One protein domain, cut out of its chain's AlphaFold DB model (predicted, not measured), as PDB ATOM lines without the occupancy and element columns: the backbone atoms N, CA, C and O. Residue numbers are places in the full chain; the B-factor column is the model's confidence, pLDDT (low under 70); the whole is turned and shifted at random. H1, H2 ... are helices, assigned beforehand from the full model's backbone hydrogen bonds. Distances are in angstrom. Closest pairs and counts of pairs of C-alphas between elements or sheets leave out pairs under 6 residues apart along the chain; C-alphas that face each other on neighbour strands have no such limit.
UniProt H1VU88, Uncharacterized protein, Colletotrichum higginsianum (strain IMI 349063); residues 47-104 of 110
ATOM      1  N   HIS A  47     153.469 166.112 142.378       88.81
ATOM      2  CA  HIS A  47     154.140 165.007 143.052       88.81
ATOM      3  C   HIS A  47     155.594 164.851 142.579       88.81
ATOM      4  O   HIS A  47     155.994 165.313 141.513       88.81
ATOM      5  N   VAL A  48     156.418 164.135 143.352       90.56
ATOM      6  CA  VAL A  48     157.872 163.992 143.096       90.56
ATOM      7  C   VAL A  48     158.190 163.426 141.703       90.56
ATOM      8  O   VAL A  48     159.247 163.711 141.144       90.56
ATOM      9  N   PHE A  49     157.278 162.641 141.126       92.38
ATOM     10  CA  PHE A  49     157.437 162.034 139.805       92.38
ATOM     11  C   PHE A  49     156.807 162.846 138.662       92.38
ATOM     12  O   PHE A  49     156.776 162.353 137.538       92.38
ATOM     13  N   SER A  50     156.326 164.070 138.924       90.81
ATOM     14  CA  SER A  50     155.733 164.934 137.888       90.81
ATOM     15  C   SER A  50     156.818 165.473 136.955       90.81
ATOM     16  O   SER A  50     156.565 165.729 135.781       90.81
ATOM     17  N   ASP A  51     158.051 165.603 137.457       94.12
ATOM     18  CA  ASP A  51     159.219 165.893 136.632       94.12
ATOM     19  C   ASP A  51     159.693 164.610 135.914       94.12
ATOM     20  O   ASP A  51     160.126 163.649 136.572       94.12
ATOM     21  N   PRO A  52     159.680 164.579 134.566       92.50
ATOM     22  CA  PRO A  52     160.111 163.412 133.801       92.50
ATOM     23  C   PRO A  52     161.576 163.034 134.063       92.50
ATOM     24  O   PRO A  52     161.928 161.855 133.998       92.50
ATOM     25  N   SER A  53     162.435 163.997 134.412       94.25
ATOM     26  CA  SER A  53     163.845 163.732 134.707       94.25
ATOM     27  C   SER A  53     164.023 162.896 135.979       94.25
ATOM     28  O   SER A  53     164.850 161.977 136.016       94.25
ATOM     29  N   VAL A  54     163.197 163.157 136.999       94.38
ATOM     30  CA  VAL A  54     163.181 162.418 138.265       94.38
ATOM     31  C   VAL A  54     162.627 161.016 138.038       94.38
ATOM     32  O   VAL A  54     163.240 160.036 138.471       94.38
ATOM     33  N   ALA A  55     161.517 160.893 137.309       94.38
ATOM     34  CA  ALA A  55     160.933 159.596 136.973       94.38
ATOM     35  C   ALA A  55     161.931 158.685 136.229       94.38
ATOM     36  O   ALA A  55     162.088 157.511 136.579       94.38
ATOM     37  N   ASP A  56     162.671 159.224 135.259       94.94
ATOM     38  CA  ASP A  56     163.667 158.466 134.497       94.94
ATOM     39  C   ASP A  56     164.905 158.092 135.310       94.94
ATOM     40  O   ASP A  56     165.483 157.017 135.104       94.94
ATOM     41  N   HIS A  57     165.318 158.945 136.250       95.50
ATOM     42  CA  HIS A  57     166.374 158.602 137.193       95.50
ATOM     43  C   HIS A  57     165.999 157.346 137.990       95.50
ATOM     44  O   HIS A  57     166.748 156.365 137.990       95.50
ATOM     45  N   TRP A  58     164.815 157.338 138.607       94.88
ATOM     46  CA  TRP A  58     164.347 156.208 139.411       94.88
ATOM     47  C   TRP A  58     164.116 154.946 138.580       94.88
ATOM     48  O   TRP A  58     164.497 153.859 139.016       94.88
ATOM     49  N   ARG A  59     163.614 155.076 137.346       94.75
ATOM     50  CA  ARG A  59     163.486 153.956 136.402       94.75
ATOM     51  C   ARG A  59     164.825 153.237 136.194       94.75
ATOM     52  O   ARG A  59     164.912 152.024 136.386       94.75
ATOM     53  N   LYS A  60     165.891 153.989 135.899       95.31
ATOM     54  CA  LYS A  60     167.248 153.442 135.704       95.31
ATOM     55  C   LYS A  60     167.803 152.799 136.973       95.31
ATOM     56  O   LYS A  60     168.474 151.770 136.898       95.31
ATOM     57  N   VAL A  61     167.533 153.384 138.141       95.88
ATOM     58  CA  VAL A  61     167.940 152.814 139.435       95.88
ATOM     59  C   VAL A  61     167.262 151.462 139.663       95.88
ATOM     60  O   VAL A  61     167.946 150.488 139.981       95.88
ATOM     61  N   TYR A  62     165.949 151.368 139.439       95.38
ATOM     62  CA  TYR A  62     165.200 150.119 139.588       95.38
ATOM     63  C   TYR A  62     165.630 149.044 138.585       95.38
ATOM     64  O   TYR A  62     165.710 147.866 138.945       95.38
ATOM     65  N   GLU A  63     165.956 149.430 137.350       94.50
ATOM     66  CA  GLU A  63     166.530 148.529 136.345       94.50
ATOM     67  C   GLU A  63     167.909 148.018 136.762       94.50
ATOM     68  O   GLU A  63     168.152 146.812 136.745       94.50
ATOM     69  N   LYS A  64     168.803 148.904 137.208       96.62
ATOM     70  CA  LYS A  64     170.146 148.517 137.654       96.62
ATOM     71  C   LYS A  64     170.108 147.592 138.871       96.62
ATOM     72  O   LYS A  64     170.895 146.655 138.946       96.62
ATOM     73  N   ALA A  65     169.190 147.841 139.802       95.94
ATOM     74  CA  ALA A  65     168.999 147.018 140.993       95.94
ATOM     75  C   ALA A  65     168.233 145.711 140.723       95.94
ATOM     76  O   ALA A  65     168.084 144.908 141.638       95.94
ATOM     77  N   GLN A  66     167.732 145.497 139.497       94.81
ATOM     78  CA  GLN A  66     166.869 144.364 139.140       94.81
ATOM     79  C   GLN A  66     165.677 144.209 140.097       94.81
ATOM     80  O   GLN A  66     165.299 143.101 140.475       94.81
ATOM     81  N   TYR A  67     165.063 145.332 140.479       95.62
ATOM     82  CA  TYR A  67     163.944 145.322 141.415       95.62
ATOM     83  C   TYR A  67     162.766 144.514 140.845       95.62
ATOM     84  O   TYR A  67     162.424 144.643 139.661       95.62
ATOM     85  N   GLU A  68     162.145 143.683 141.685       92.94
ATOM     86  CA  GLU A  68     161.071 142.751 141.304       92.94
ATOM     87  C   GLU A  68     159.921 143.480 140.592       92.94
ATOM     88  O   GLU A  68     159.459 143.080 139.522       92.94
ATOM     89  N   ASN A  69     159.534 144.634 141.136       92.38
ATOM     90  CA  ASN A  69     158.388 145.408 140.673       92.38
ATOM     91  C   ASN A  69     158.753 146.558 139.719       92.38
ATOM     92  O   ASN A  69     157.912 147.413 139.460       92.38
ATOM     93  N   ARG A  70     159.968 146.582 139.146       92.50
ATOM     94  CA  ARG A  70     160.407 147.669 138.237       92.50
ATOM     95  C   ARG A  70     159.478 147.889 137.035       92.50
ATOM     96  O   ARG A  70     159.348 149.003 136.552       92.50
ATOM     97  N   HIS A  71     158.816 146.829 136.573       92.06
ATOM     98  CA  HIS A  71     157.898 146.850 135.432       92.06
ATOM     99  C   HIS A  71     156.534 147.486 135.748       92.06
ATOM    100  O   HIS A  71     155.774 147.772 134.832       92.06
ATOM    101  N   ARG A  72     156.206 147.677 137.033       92.56
ATOM    102  CA  ARG A  72     154.956 148.307 137.490       92.56
ATOM    103  C   ARG A  72     155.117 149.797 137.768       92.56
ATOM    104  O   ARG A  72     154.165 150.426 138.209       92.56
ATOM    105  N   PHE A  73     156.321 150.338 137.584       93.56
ATOM    106  CA  PHE A  73     156.578 151.748 137.822       93.56
ATOM    107  C   PHE A  73     155.936 152.587 136.715       93.56
ATOM    108  O   PHE A  73     156.423 152.612 135.584       93.56
ATOM    109  N   ASP A  74     154.849 153.264 137.070       92.06
ATOM    110  CA  ASP A  74     154.133 154.206 136.220       92.06
ATOM    111  C   ASP A  74     154.069 155.566 136.938       92.06
ATOM    112  O   ASP A  74     153.359 155.687 137.939       92.06
ATOM    113  N   PRO A  75     154.833 156.574 136.480       91.56
ATOM    114  CA  PRO A  75     154.845 157.901 137.089       91.56
ATOM    115  C   PRO A  75     153.573 158.709 136.800       91.56
ATOM    116  O   PRO A  75     153.374 159.730 137.439       91.56
ATOM    117  N   SER A  76     152.740 158.265 135.852       91.00
ATOM    118  CA  SER A  76     151.460 158.893 135.498       91.00
ATOM    119  C   SER A  76     150.257 158.209 136.144       91.00
ATOM    120  O   SER A  76     149.109 158.536 135.843       91.00
ATOM    121  N   TYR A  77     150.500 157.219 137.003       90.75
ATOM    122  CA  TYR A  77     149.427 156.512 137.671       90.75
ATOM    123  C   TYR A  77     148.824 157.371 138.780       90.75
ATOM    124  O   TYR A  77     149.458 157.644 139.800       90.75
ATOM    125  N   GLU A  78     147.559 157.718 138.598       90.31
ATOM    126  CA  GLU A  78     146.806 158.546 139.525       90.31
ATOM    127  C   GLU A  78     145.535 157.850 140.000       90.31
ATOM    128  O   GLU A  78     144.985 156.958 139.342       90.31
ATOM    129  N   TRP A  79     145.048 158.279 141.162       89.06
ATOM    130  CA  TRP A  79     143.805 157.791 141.728       89.06
ATOM    131  C   TRP A  79     142.769 158.882 141.878       89.06
ATOM    132  O   TRP A  79     143.037 159.950 142.421       89.06
ATOM    133  N   SER A  80     141.548 158.590 141.429       90.50
ATOM    134  CA  SER A  80     140.435 159.498 141.651       90.50
ATOM    135  C   SER A  80     140.033 159.484 143.127       90.50
ATOM    136  O   SER A  80     140.086 158.446 143.799       90.50
ATOM    137  N   ALA A  81     139.542 160.620 143.625       90.69
ATOM    138  CA  ALA A  81     139.003 160.725 144.980       90.69
ATOM    139  C   ALA A  81     137.908 159.674 145.258       90.69
ATOM    140  O   ALA A  81     137.755 159.179 146.379       90.69
ATOM    141  N   GLU A  82     137.133 159.298 144.236       90.75
ATOM    142  CA  GLU A  82     136.121 158.253 144.363       90.75
ATOM    143  C   GLU A  82     136.717 156.861 144.562       90.75
ATOM    144  O   GLU A  82     136.195 156.087 145.372       90.75
ATOM    145  N   ASP A  83     137.764 156.522 143.813       91.94
ATOM    146  CA  ASP A  83     138.406 155.211 143.872       91.94
ATOM    147  C   ASP A  83     139.100 155.009 145.212       91.94
ATOM    148  O   ASP A  83     138.897 153.971 145.858       91.94
ATOM    149  N   GLU A  84     139.786 156.042 145.700       92.62
ATOM    150  CA  GLU A  84     140.375 156.031 147.032       92.62
ATOM    151  C   GLU A  84     139.305 155.853 148.106       92.62
ATOM    152  O   GLU A  84     139.380 154.941 148.933       92.62
ATOM    153  N   LYS A  85     138.230 156.643 148.051       91.56
ATOM    154  CA  LYS A  85     137.138 156.545 149.024       91.56
ATOM    155  C   LYS A  85     136.469 155.171 149.006       91.56
ATOM    156  O   LYS A  85     136.048 154.667 150.053       91.56
ATOM    157  N   LYS A  86     136.335 154.544 147.832       93.81
ATOM    158  CA  LYS A  86     135.831 153.167 147.697       93.81
ATOM    159  C   LYS A  86     136.801 152.167 148.333       93.81
ATOM    160  O   LYS A  86     136.325 151.233 148.983       93.81
ATOM    161  N   LEU A  87     138.117 152.335 148.183       94.12
ATOM    162  CA  LEU A  87     139.112 151.470 148.824       94.12
ATOM    163  C   LEU A  87     139.124 151.639 150.342       94.12
ATOM    164  O   LEU A  87     138.986 150.638 151.045       94.12
ATOM    165  N   VAL A  88     139.230 152.871 150.840       93.56
ATOM    166  CA  VAL A  88     139.270 153.178 152.279       93.56
ATOM    167  C   VAL A  88     138.063 152.557 152.975       93.56
ATOM    168  O   VAL A  88     138.216 151.770 153.903       93.56
ATOM    169  N   ARG A  89     136.855 152.737 152.425       94.50
ATOM    170  CA  ARG A  89     135.637 152.110 152.967       94.50
ATOM    171  C   ARG A  89     135.677 150.582 152.997       94.50
ATOM    172  O   ARG A  89     135.042 149.978 153.861       94.50
ATOM    173  N   LYS A  90     136.348 149.931 152.043       96.50
ATOM    174  CA  LYS A  90     136.509 148.466 152.046       96.50
ATOM    175  C   LYS A  90     137.491 148.031 153.134       96.50
ATOM    176  O   LYS A  90     137.226 147.032 153.801       96.50
ATOM    177  N   ILE A  91     138.594 148.758 153.305       96.69
ATOM    178  CA  ILE A  91     139.621 148.470 154.314       96.69
ATOM    179  C   ILE A  91     139.068 148.711 155.717       96.69
ATOM    180  O   ILE A  91     139.109 147.797 156.539       96.69
ATOM    181  N   ASP A  92     138.451 149.867 155.955       96.06
ATOM    182  CA  ASP A  92     137.877 150.226 157.250       96.06
ATOM    183  C   ASP A  92     136.862 149.188 157.709       96.06
ATOM    184  O   ASP A  92     136.917 148.729 158.843       96.06
ATOM    185  N   LYS A  93     135.977 148.716 156.823       96.69
ATOM    186  CA  LYS A  93     135.027 147.646 157.168       96.69
ATOM    187  C   LYS A  93     135.730 146.359 157.599       96.69
ATOM    188  O   LYS A  93     135.304 145.737 158.568       96.69
ATOM    189  N   ARG A  94     136.797 145.950 156.903       95.75
ATOM    190  CA  ARG A  94     137.558 144.735 157.248       95.75
ATOM    191  C   ARG A  94     138.230 144.873 158.612       95.75
ATOM    192  O   ARG A  94     138.149 143.948 159.414       95.75
ATOM    193  N   ILE A  95     138.843 146.026 158.880       95.94
ATOM    194  CA  ILE A  95     139.541 146.292 160.142       95.94
ATOM    195  C   ILE A  95     138.543 146.461 161.286       95.94
ATOM    196  O   ILE A  95     138.704 145.804 162.308       95.94
ATOM    197  N   MET A  96     137.494 147.272 161.121       95.94
ATOM    198  CA  MET A  96     136.479 147.513 162.153       95.94
ATOM    199  C   MET A  96     135.792 146.219 162.585       95.94
ATOM    200  O   MET A  96     135.661 145.972 163.781       95.94
ATOM    201  N   VAL A  97     135.399 145.361 161.636       94.94
ATOM    202  CA  VAL A  97     134.780 144.065 161.960       94.94
ATOM    203  C   VAL A  97     135.772 143.155 162.679       94.94
ATOM    204  O   VAL A  97     135.436 142.581 163.713       94.94
ATOM    205  N   TRP A  98     137.006 143.041 162.178       94.19
ATOM    206  CA  TRP A  98     138.031 142.214 162.815       94.19
ATOM    207  C   TRP A  98     138.365 142.694 164.234       94.19
ATOM    208  O   TRP A  98     138.414 141.888 165.164       94.19
ATOM    209  N   ALA A  99     138.536 144.004 164.418       93.50
ATOM    210  CA  ALA A  99     138.800 144.621 165.708       93.50
ATOM    211  C   ALA A  99     137.628 144.422 166.673       93.50
ATOM    212  O   ALA A  99     137.852 144.060 167.826       93.50
ATOM    213  N   TRP A 100     136.383 144.582 166.217       92.69
ATOM    214  CA  TRP A 100     135.194 144.367 167.044       92.69
ATOM    215  C   TRP A 100     135.110 142.927 167.557       92.69
ATOM    216  O   TRP A 100     135.017 142.715 168.764       92.69
ATOM    217  N   VAL A 101     135.267 141.938 166.670       91.38
ATOM    218  CA  VAL A 101     135.269 140.510 167.043       91.38
ATOM    219  C   VAL A 101     136.385 140.182 168.041       91.38
ATOM    220  O   VAL A 101     136.193 139.377 168.948       91.38
ATOM    221  N   ARG A 102     137.568 140.793 167.895       89.50
ATOM    222  CA  ARG A 102     138.714 140.554 168.787       89.50
ATOM    223  C   ARG A 102     138.577 141.227 170.149       89.50
ATOM    224  O   ARG A 102     139.035 140.671 171.141       89.50
ATOM    225  N   THR A 103     138.005 142.423 170.183       88.31
ATOM    226  CA  THR A 103     137.888 143.235 171.406       88.31
ATOM    227  C   THR A 103     136.675 142.865 172.246       88.31
ATOM    228  O   THR A 103     136.698 143.075 173.454       88.31
ATOM    229  N   HIS A 104     135.646 142.277 171.636       81.12
ATOM    230  CA  HIS A 104     134.437 141.835 172.317       81.12
ATOM    231  C   HIS A 104     134.312 140.312 172.187       81.12
ATOM    232  O   HIS A 104     133.554 139.823 171.345       81.12
TER     233      HIS A 104
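AT A GLANCE: This is residues 47 to 104 of the 110 residues of an uncharacterized protein of Colletotrichum higginsianum (strain IMI 349063) (UniProt H1VU88). A long helix, H2, sticks out as a free arm from a small body, in which the shorter helix H1 has the chain folded back beside it through residues 66 to 76. The arm makes the long axis, and the two helices do not meet. The printed part has 58 residues with two named helices, H1 then H2, and no named strand; the class is all helix. It is extended, with a radius of gyration of the C-alphas of 17.8 A and spans of 51 by 26 by 16 A.

HOW THE PARTS SIT: H1, residues 52 to 64, and H2, residues 81 to 103, are apart. Residues 78 to 104 stand free. In H1 and H2 every O i to N i+4 pair is within hydrogen-bond range.

IN THESE COORDINATES: H1 begins at C-alpha 52 (160.111, 163.412, 133.801) and is 18.4 A long from first to last C-alpha. H2 is 31.7 A long and ends at C-alpha 103 (137.888, 143.235, 171.406).

THE WHOLE: The two C-alphas farthest apart, those of Ser 53 and His 104, are 52.5 A apart. The link from H1 to H2, 16 residues, is long. The printed part has no cut, and no printed residue is under 70 in pLDDT.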